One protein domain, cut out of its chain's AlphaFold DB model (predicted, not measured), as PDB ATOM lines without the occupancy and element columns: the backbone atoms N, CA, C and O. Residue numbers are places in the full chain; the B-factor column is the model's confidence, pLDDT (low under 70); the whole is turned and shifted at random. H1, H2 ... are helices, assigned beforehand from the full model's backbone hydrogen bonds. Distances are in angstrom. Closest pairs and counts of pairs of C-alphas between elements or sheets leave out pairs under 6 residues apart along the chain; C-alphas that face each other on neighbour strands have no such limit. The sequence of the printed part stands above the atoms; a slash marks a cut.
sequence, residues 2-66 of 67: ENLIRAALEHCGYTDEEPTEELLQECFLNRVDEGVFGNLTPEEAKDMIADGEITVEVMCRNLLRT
ATOM      1  N   GLU A   2     -77.885 -29.876  87.971       75.81
ATOM      2  CA  GLU A   2     -77.957 -29.727  86.504       75.81
ATOM      3  C   GLU A   2     -79.050 -30.572  85.810       75.81
ATOM      4  O   GLU A   2     -79.826 -30.050  85.016       75.81
ATOM      5  N   ASN A   3     -79.216 -31.848  86.188       85.56
ATOM      6  CA  ASN A   3     -80.288 -32.701  85.641       85.56
ATOM      7  C   ASN A   3     -81.710 -32.183  85.933       85.56
ATOM      8  O   ASN A   3     -82.627 -32.448  85.163       85.56
ATOM      9  N   LEU A   4     -81.907 -31.479  87.053       91.31
ATOM     10  CA  LEU A   4     -83.212 -30.937  87.435       91.31
ATOM     11  C   LEU A   4     -83.530 -29.666  86.639       91.31
ATOM     12  O   LEU A   4     -84.665 -29.497  86.204       91.31
ATOM     13  N   ILE A   5     -82.516 -28.824  86.421       93.94
ATOM     14  CA  ILE A   5     -82.612 -27.626  85.579       93.94
ATOM     15  C   ILE A   5     -82.967 -28.032  84.151       93.94
ATOM     16  O   ILE A   5     -83.946 -27.536  83.602       93.94
ATOM     17  N   ARG A   6     -82.238 -29.008  83.593       94.06
ATOM     18  CA  ARG A   6     -82.523 -29.564  82.265       94.06
ATOM     19  C   ARG A   6     -83.963 -30.054  82.155       94.06
ATOM     20  O   ARG A   6     -84.665 -29.633  81.251       94.06
ATOM     21  N   ALA A   7     -84.427 -30.867  83.104       93.50
ATOM     22  CA  ALA A   7     -85.797 -31.373  83.079       93.50
ATOM     23  C   ALA A   7     -86.850 -30.248  83.143       93.50
ATOM     24  O   ALA A   7     -87.864 -30.320  82.456       93.50
ATOM     25  N   ALA A   8     -86.623 -29.214  83.960       93.69
ATOM     26  CA  ALA A   8     -87.527 -28.067  84.055       93.69
ATOM     27  C   ALA A   8     -87.569 -27.249  82.754       93.69
ATOM     28  O   ALA A   8     -88.649 -26.857  82.315       93.69
ATOM     29  N   LEU A   9     -86.412 -27.034  82.127       94.00
ATOM     30  CA  LEU A   9     -86.279 -26.334  80.850       94.00
ATOM     31  C   LEU A   9     -86.911 -27.124  79.696       94.00
ATOM     32  O   LEU A   9     -87.746 -26.581  78.973       94.00
ATOM     33  N   GLU A  10     -86.618 -28.420  79.585       93.75
ATOM     34  CA  GLU A  10     -87.225 -29.315  78.591       93.75
ATOM     35  C   GLU A  10     -88.753 -29.346  78.724       93.75
ATOM     36  O   GLU A  10     -89.466 -29.259  77.725       93.75
ATOM     37  N   HIS A  11     -89.271 -29.389  79.959       92.19
ATOM     38  CA  HIS A  11     -90.711 -29.316  80.236       92.19
ATOM     39  C   HIS A  11     -91.339 -28.002  79.756       92.19
ATOM     40  O   HIS A  11     -92.510 -27.962  79.382       92.19
ATOM     41  N   CYS A  12     -90.550 -26.931  79.719       90.38
ATOM     42  CA  CYS A  12     -90.968 -25.633  79.214       90.38
ATOM     43  C   CYS A  12     -90.754 -25.452  77.704       90.38
ATOM     44  O   CYS A  12     -91.159 -24.411  77.189       90.38
ATOM     45  N   GLY A  13     -90.173 -26.438  77.010       90.88
ATOM     46  CA  GLY A  13     -89.914 -26.421  75.566       90.88
ATOM     47  C   GLY A  13     -88.463 -26.129  75.162       90.88
ATOM     48  O   GLY A  13     -88.183 -26.058  73.970       90.88
ATOM     49  N   TYR A  14     -87.544 -25.992  76.119       89.81
ATOM     50  CA  TYR A  14     -86.126 -25.695  75.888       89.81
ATOM     51  C   TYR A  14     -85.328 -27.010  75.818       89.81
ATOM     52  O   TYR A  14     -84.786 -27.472  76.821       89.81
ATOM     53  N   THR A  15     -85.314 -27.666  74.652       88.62
ATOM     54  CA  THR A  15     -84.693 -28.998  74.464       88.62
ATOM     55  C   THR A  15     -83.260 -28.972  73.942       88.62
ATOM     56  O   THR A  15     -82.503 -29.911  74.181       88.62
ATOM     57  N   ASP A  16     -82.882 -27.909  73.237       89.06
ATOM     58  CA  ASP A  16     -81.605 -27.816  72.515       89.06
ATOM     59  C   ASP A  16     -80.634 -26.805  73.146       89.06
ATOM     60  O   ASP A  16     -79.534 -26.583  72.637       89.06
ATOM     61  N   GLU A  17     -81.029 -26.201  74.266       90.06
ATOM     62  CA  GLU A  17     -80.273 -25.163  74.961       90.06
ATOM     63  C   GLU A  17     -79.487 -25.727  76.151       90.06
ATOM     64  O   GLU A  17     -79.821 -26.762  76.738       90.06
ATOM     65  N   GLU A  18     -78.391 -25.053  76.502       91.06
ATOM     66  CA  GLU A  18     -77.568 -25.447  77.642       91.06
ATOM     67  C   GLU A  18     -78.317 -25.154  78.955       91.06
ATOM     68  O   GLU A  18     -78.787 -24.033  79.149       91.06
ATOM     69  N   PRO A  19     -78.443 -26.128  79.879       89.94
ATOM     70  CA  PRO A  19     -79.231 -25.956  81.094       89.94
ATOM     71  C   PRO A  19     -78.476 -25.137  82.148       89.94
ATOM     72  O   PRO A  19     -77.909 -25.688  83.095       89.94
ATOM     73  N   THR A  20     -78.483 -23.817  81.988       94.12
ATOM     74  CA  THR A  20     -77.867 -22.863  82.917       94.12
ATOM     75  C   THR A  20     -78.881 -22.312  83.926       94.12
ATOM     76  O   THR A  20     -80.095 -22.343  83.715       94.12
ATOM     77  N   GLU A  21     -78.385 -21.796  85.054       92.81
ATOM     78  CA  GLU A  21     -79.232 -21.129  86.054       92.81
ATOM     79  C   GLU A  21     -79.846 -19.828  85.521       92.81
ATOM     80  O   GLU A  21     -80.975 -19.502  85.875       92.81
ATOM     81  N   GLU A  22     -79.132 -19.115  84.649       93.38
ATOM     82  CA  GLU A  22     -79.622 -17.896  83.997       93.38
ATOM     83  C   GLU A  22     -80.827 -18.207  83.103       93.38
ATOM     84  O   GLU A  22     -81.884 -17.597  83.260       93.38
ATOM     85  N   LEU A  23     -80.718 -19.236  82.251       93.94
ATOM     86  CA  LEU A  23     -81.811 -19.660  81.377       93.94
ATOM     87  C   LEU A  23     -83.024 -20.156  82.176       93.94
ATOM     88  O   LEU A  23     -84.171 -19.892  81.816       93.94
ATOM     89  N   LEU A  24     -82.790 -20.845  83.298       95.12
ATOM     90  CA  LEU A  24     -83.858 -21.243  84.214       95.12
ATOM     91  C   LEU A  24     -84.594 -20.033  84.799       95.12
ATOM     92  O   LEU A  24     -85.824 -20.057  84.868       95.12
ATOM     93  N   GLN A  25     -83.861 -19.008  85.237       95.44
ATOM     94  CA  GLN A  25     -84.452 -17.786  85.783       95.44
ATOM     95  C   GLN A  25     -85.275 -17.057  84.722       95.44
ATOM     96  O   GLN A  25     -86.416 -16.690  84.993       95.44
ATOM     97  N   GLU A  26     -84.748 -16.906  83.506       94.69
ATOM     98  CA  GLU A  26     -85.488 -16.312  82.387       94.69
ATOM     99  C   GLU A  26     -86.765 -17.096  82.076       94.69
ATOM    100  O   GLU A  26     -87.848 -16.517  81.985       94.69
ATOM    101  N   CYS A  27     -86.667 -18.425  81.988       94.44
ATOM    102  CA  CYS A  27     -87.814 -19.297  81.764       94.44
ATOM    103  C   CYS A  27     -88.865 -19.146  82.874       94.44
ATOM    104  O   CYS A  27     -90.052 -18.977  82.589       94.44
ATOM    105  N   PHE A  28     -88.439 -19.152  84.140       95.12
ATOM    106  CA  PHE A  28     -89.321 -18.955  85.284       95.12
ATOM    107  C   PHE A  28     -90.045 -17.612  85.215       95.12
ATOM    108  O   PHE A  28     -91.271 -17.584  85.299       95.12
ATOM    109  N   LEU A  29     -89.317 -16.519  84.984       94.50
ATOM    110  CA  LEU A  29     -89.883 -15.176  84.884       94.50
ATOM    111  C   LEU A  29     -90.844 -15.026  83.700       94.50
ATOM    112  O   LEU A  29     -91.882 -14.391  83.859       94.50
ATOM    113  N   ASN A  30     -90.564 -15.660  82.558       94.12
ATOM    114  CA  ASN A  30     -91.494 -15.686  81.427       94.12
ATOM    115  C   ASN A  30     -92.818 -16.363  81.809       94.12
ATOM    116  O   ASN A  30     -93.883 -15.837  81.510       94.12
ATOM    117  N   ARG A  31     -92.783 -17.488  82.539       93.50
ATOM    118  CA  ARG A  31     -94.011 -18.145  83.027       93.50
ATOM    119  C   ARG A  31     -94.757 -17.305  84.064       93.50
ATOM    120  O   ARG A  31     -95.986 -17.344  84.118       93.50
ATOM    121  N   VAL A  32     -94.034 -16.549  84.889       93.75
ATOM    122  CA  VAL A  32     -94.635 -15.570  85.805       93.75
ATOM    123  C   VAL A  32     -95.366 -14.480  85.011       93.75
ATOM    124  O   VAL A  32     -96.524 -14.201  85.309       93.75
ATOM    125  N   ASP A  33     -94.733 -13.924  83.976       93.38
ATOM    126  CA  ASP A  33     -95.308 -12.884  83.108       93.38
ATOM    127  C   ASP A  33     -96.523 -13.384  82.306       93.38
ATOM    128  O   ASP A  33     -97.535 -12.696  82.199       93.38
ATOM    129  N   GLU A  34     -96.489 -14.642  81.855       91.81
ATOM    130  CA  GLU A  34     -97.635 -15.348  81.256       91.81
ATOM    131  C   GLU A  34     -98.806 -15.557  82.241       91.81
ATOM    132  O   GLU A  34     -99.881 -16.017  81.848       91.81
ATOM    133  N   GLY A  35     -98.619 -15.244  83.527       90.50
ATOM    134  CA  GLY A  35     -99.630 -15.395  84.571       90.50
ATOM    135  C   GLY A  35     -99.801 -16.833  85.060       90.50
ATOM    136  O   GLY A  35    -100.756 -17.119  85.786       90.50
ATOM    137  N   VAL A  36     -98.880 -17.743  84.721       91.31
ATOM    138  CA  VAL A  36     -98.961 -19.167  85.096       91.31
ATOM    139  C   VAL A  36     -98.979 -19.345  86.614       91.31
ATOM    140  O   VAL A  36     -99.640 -20.246  87.134       91.31
ATOM    141  N   PHE A  37     -98.292 -18.462  87.340       89.19
ATOM    142  CA  PHE A  37     -98.196 -18.527  88.797       89.19
ATOM    143  C   PHE A  37     -99.217 -17.667  89.546       89.19
ATOM    144  O   PHE A  37     -99.185 -17.689  90.772       89.19
ATOM    145  N   GLY A  38    -100.144 -16.993  88.846       82.81
ATOM    146  CA  GLY A  38    -101.392 -16.369  89.331       82.81
ATOM    147  C   GLY A  38    -101.304 -15.258  90.391       82.81
ATOM    148  O   GLY A  38    -102.031 -14.277  90.310       82.81
ATOM    149  N   ASN A  39    -100.428 -15.407  91.379       85.88
ATOM    150  CA  ASN A  39    -100.238 -14.546  92.543       85.88
ATOM    151  C   ASN A  39     -98.812 -13.983  92.608       85.88
ATOM    152  O   ASN A  39     -98.396 -13.521  93.665       85.88
ATOM    153  N   LEU A  40     -98.047 -14.115  91.527       91.25
ATOM    154  CA  LEU A  40     -96.665 -13.676  91.468       91.25
ATOM    155  C   LEU A  40     -96.498 -12.807  90.230       91.25
ATOM    156  O   LEU A  40     -96.872 -13.231  89.135       91.25
ATOM    157  N   THR A  41     -95.970 -11.602  90.408       93.75
ATOM    158  CA  THR A  41     -95.568 -10.728  89.302       93.75
ATOM    159  C   THR A  41     -94.082 -10.911  88.974       93.75
ATOM    160  O   THR A  41     -93.315 -11.367  89.827       93.75
ATOM    161  N   PRO A  42     -93.625 -10.559  87.756       92.25
ATOM    162  CA  PRO A  42     -92.212 -10.685  87.394       92.25
ATOM    163  C   PRO A  42     -91.276  -9.836  88.262       92.25
ATOM    164  O   PRO A  42     -90.128 -10.222  88.466       92.25
ATOM    165  N   GLU A  43     -91.742  -8.684  88.756       94.00
ATOM    166  CA  GLU A  43     -90.968  -7.825  89.662       94.00
ATOM    167  C   GLU A  43     -90.806  -8.487  91.035       94.00
ATOM    168  O   GLU A  43     -89.678  -8.687  91.476       94.00
ATOM    169  N   GLU A  44     -91.902  -8.950  91.647       94.12
ATOM    170  CA  GLU A  44     -91.853  -9.686  92.920       94.12
ATOM    171  C   GLU A  44     -90.998 -10.952  92.805       94.12
ATOM    172  O   GLU A  44     -90.188 -11.242  93.678       94.12
ATOM    173  N   ALA A  45     -91.124 -11.696  91.701       94.31
ATOM    174  CA  ALA A  45     -90.312 -12.882  91.460       94.31
ATOM    175  C   ALA A  45     -88.809 -12.558  91.416       94.31
ATOM    176  O   ALA A  45     -88.015 -13.311  91.976       94.31
ATOM    177  N   LYS A  46     -88.410 -11.455  90.768       94.31
ATOM    178  CA  LYS A  46     -87.003 -11.024  90.707       94.31
ATOM    179  C   LYS A  46     -86.471 -10.639  92.079       94.31
ATOM    180  O   LYS A  46     -85.380 -11.083  92.431       94.31
ATOM    181  N   ASP A  47     -87.242  -9.869  92.840       95.56
ATOM    182  CA  ASP A  47     -86.865  -9.461  94.195       95.56
ATOM    183  C   ASP A  47     -86.704 -10.695  95.097       95.56
ATOM    184  O   ASP A  47     -85.665 -10.873  95.728       95.56
ATOM    185  N   MET A  48     -87.647 -11.640  95.042       94.94
ATOM    186  CA  MET A  48     -87.576 -12.895  95.798       94.94
ATOM    187  C   MET A  48     -86.407 -13.804  95.379       94.94
ATOM    188  O   MET A  48     -85.881 -14.550  96.208       94.94
ATOM    189  N   ILE A  49     -85.996 -13.794  94.105       94.00
ATOM    190  CA  ILE A  49     -84.795 -14.511  93.643       94.00
ATOM    191  C   ILE A  49     -83.536 -13.838  94.201       94.00
ATOM    192  O   ILE A  49     -82.648 -14.529  94.703       94.00
ATOM    193  N   ALA A  50     -83.462 -12.504  94.149       93.25
ATOM    194  CA  ALA A  50     -82.328 -11.734  94.658       93.25
ATOM    195  C   ALA A  50     -82.165 -11.869  96.183       93.25
ATOM    196  O   ALA A  50     -81.043 -12.009  96.673       93.25
ATOM    197  N   ASP A  51     -83.283 -11.915  96.911       94.06
ATOM    198  CA  ASP A  51     -83.331 -12.124  98.361       94.06
ATOM    199  C   ASP A  51     -83.099 -13.595  98.763       94.06
ATOM    200  O   ASP A  51     -82.924 -13.912  99.942       94.06
ATOM    201  N   GLY A  52     -83.052 -14.511  97.787       91.75
ATOM    202  CA  GLY A  52     -82.816 -15.939  97.998       91.75
ATOM    203  C   GLY A  52     -84.032 -16.718  98.513       91.75
ATOM    204  O   GLY A  52     -83.892 -17.886  98.882       91.75
ATOM    205  N   GLU A  53     -85.222 -16.112  98.523       93.81
ATOM    206  CA  GLU A  53     -86.483 -16.782  98.862       93.81
ATOM    207  C   GLU A  53     -86.895 -17.788  97.777       93.81
ATOM    208  O   GLU A  53     -87.339 -18.903  98.077       93.81
ATOM    209  N   ILE A  54     -86.696 -17.430  96.503       93.94
ATOM    210  CA  ILE A  54     -86.876 -18.330  95.361       93.94
ATOM    211  C   ILE A  54     -85.512 -18.875  94.939       93.94
ATOM    212  O   ILE A  54     -84.726 -18.228  94.254       93.94
ATOM    213  N   THR A  55     -85.242 -20.118  95.333       94.81
ATOM    214  CA  THR A  55     -84.026 -20.835  94.932       94.81
ATOM    215  C   THR A  55     -84.203 -21.563  93.598       94.81
ATOM    216  O   THR A  55     -85.321 -21.830  93.152       94.81
ATOM    217  N   VAL A  56     -83.090 -21.987  92.992       93.94
ATOM    218  CA  VAL A  56     -83.062 -22.841  91.787       93.94
ATOM    219  C   VAL A  56     -83.966 -24.071  91.921       93.94
ATOM    220  O   VAL A  56     -84.697 -24.415  90.991       93.94
ATOM    221  N   GLU A  57     -83.979 -24.716  93.090       94.12
ATOM    222  CA  GLU A  57     -84.840 -25.876  93.341       94.12
ATOM    223  C   GLU A  57     -86.331 -25.505  93.322       94.12
ATOM    224  O   GLU A  57     -87.148 -26.248  92.771       94.12
ATOM    225  N   VAL A  58     -86.686 -24.351  93.897       93.69
ATOM    226  CA  VAL A  58     -88.062 -23.835  93.912       93.69
ATOM    227  C   VAL A  58     -88.520 -23.502  92.495       93.69
ATOM    228  O   VAL A  58     -89.618 -23.909  92.117       93.69
ATOM    229  N   MET A  59     -87.680 -22.845  91.690       94.50
ATOM    230  CA  MET A  59     -87.984 -22.550  90.284       94.50
ATOM    231  C   MET A  59     -88.239 -23.834  89.494       94.50
ATOM    232  O   MET A  59     -89.311 -23.995  88.911       94.50
ATOM    233  N   CYS A  60     -87.314 -24.800  89.560       94.69
ATOM    234  CA  CYS A  60     -87.459 -26.075  88.858       94.69
ATOM    235  C   CYS A  60     -88.746 -26.808  89.256       94.69
ATOM    236  O   CYS A  60     -89.490 -27.282  88.400       94.69
ATOM    237  N   ARG A  61     -89.033 -26.904  90.562       93.44
ATOM    238  CA  ARG A  61     -90.242 -27.580  91.054       93.44
ATOM    239  C   ARG A  61     -91.517 -26.884  90.606       93.44
ATOM    240  O   ARG A  61     -92.482 -27.576  90.304       93.44
ATOM    241  N   ASN A  62     -91.546 -25.555  90.606       92.56
ATOM    242  CA  ASN A  62     -92.715 -24.814  90.151       92.56
ATOM    243  C   ASN A  62     -92.936 -25.024  88.654       92.56
ATOM    244  O   ASN A  62     -94.034 -25.418  88.279       92.56
ATOM    245  N   LEU A  63     -91.896 -24.888  87.827       93.25
ATOM    246  CA  LEU A  63     -91.982 -25.114  86.380       93.25
ATOM    247  C   LEU A  63     -92.471 -26.523  86.039       93.25
ATOM    248  O   LEU A  63     -93.437 -26.672  85.297       93.25
ATOM    249  N   LEU A  64     -91.911 -27.554  86.673       93.00
ATOM    250  CA  LEU A  64     -92.333 -28.947  86.478       93.00
ATOM    251  C   LEU A  64     -93.783 -29.234  86.921       93.00
ATOM    252  O   LEU A  64     -94.327 -30.291  86.601       93.00
ATOM    253  N   ARG A  65     -94.418 -28.331  87.682       90.75
ATOM    254  CA  ARG A  65     -95.829 -28.439  88.101       90.75
ATOM    255  C   ARG A  65     -96.791 -27.719  87.163       90.75
ATOM    256  O   ARG A  65     -97.993 -27.960  87.262       90.75
ATOM    257  N   THR A  66     -96.290 -26.850  86.291       81.88
ATOM    258  CA  THR A  66     -97.105 -26.155  85.289       81.88
ATOM    259  C   THR A  66     -97.484 -27.136  84.175       81.88
ATOM    260  O   THR A  66     -96.677 -27.983  83.797       81.88
TER     261      THR A  66
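This is residues 2 to 66 of the 67 residues of an uncharacterized protein of Bacillus sp. T33-2 (UniProt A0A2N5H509). A small helical bundle is built round its longest helix, H2: H2, H1 and H4 make a triangle and run the same way, and H3 folds back on the last residues of H2, away from H1. The packing is mostly aligned, and short or tight links join the helices. The printed part has 65 residues with four named helices, H1 to H4 in chain order, and no named strand; the class is all helix. The whole is compact and rounded, with a radius of gyration of the C-alphas of 10.8 A and spans of 29 by 21 by 16 A.

The hub is H2, residues 21 to 33, which touches three helices. H4, residues 56 to 63, touches it at a steep tilt of 39 degrees, the same way; their closest C-alphas, those of Phe 28 and Met 59, are 6.3 A apart. H1, residues 2 to 11, touches H2 the same way at a shallow tilt of 33 degrees, only just short of steep, with the C-alphas of Leu 9 and Leu 24 closest at 6.6 A. H1 and H4 touch at a shallow tilt of 21 degrees, the same way; the C-alphas of Ala 8 and Cys 60 are closest at 5.2 A. H3, residues 42 to 50, forms a helical hairpin with H2, opposite ways at a shallow tilt of 31 degrees. H2 touches H3 with residues 29 to 33 alone, and the closest C-alphas, those of Leu 29 and Pro 42, are 5.6 A apart. H3 is apart from H1 and from H4. In H1, H2, H3 and H4 every O i to N i+4 pair is within hydrogen-bond range.

H2 is 18.3 A from first to last C-alpha, H1 14.2 A, H3 12.3 A and H4 10.7 A. H1 begins at C-alpha 2, (-77.957, -29.727, 86.504). H2 begins at C-alpha 21, (-79.232, -21.129, 86.054), and H4 ends at C-alpha 63, (-91.982, -25.114, 86.380).

The two C-alphas farthest apart, those of Asp 16 and Asn 39, are 30.4 A apart. The printed part has no cut and no long link; the link from H3 to H4 is tight. The mean pLDDT of the printed part is 92.2, and no printed residue is under 70.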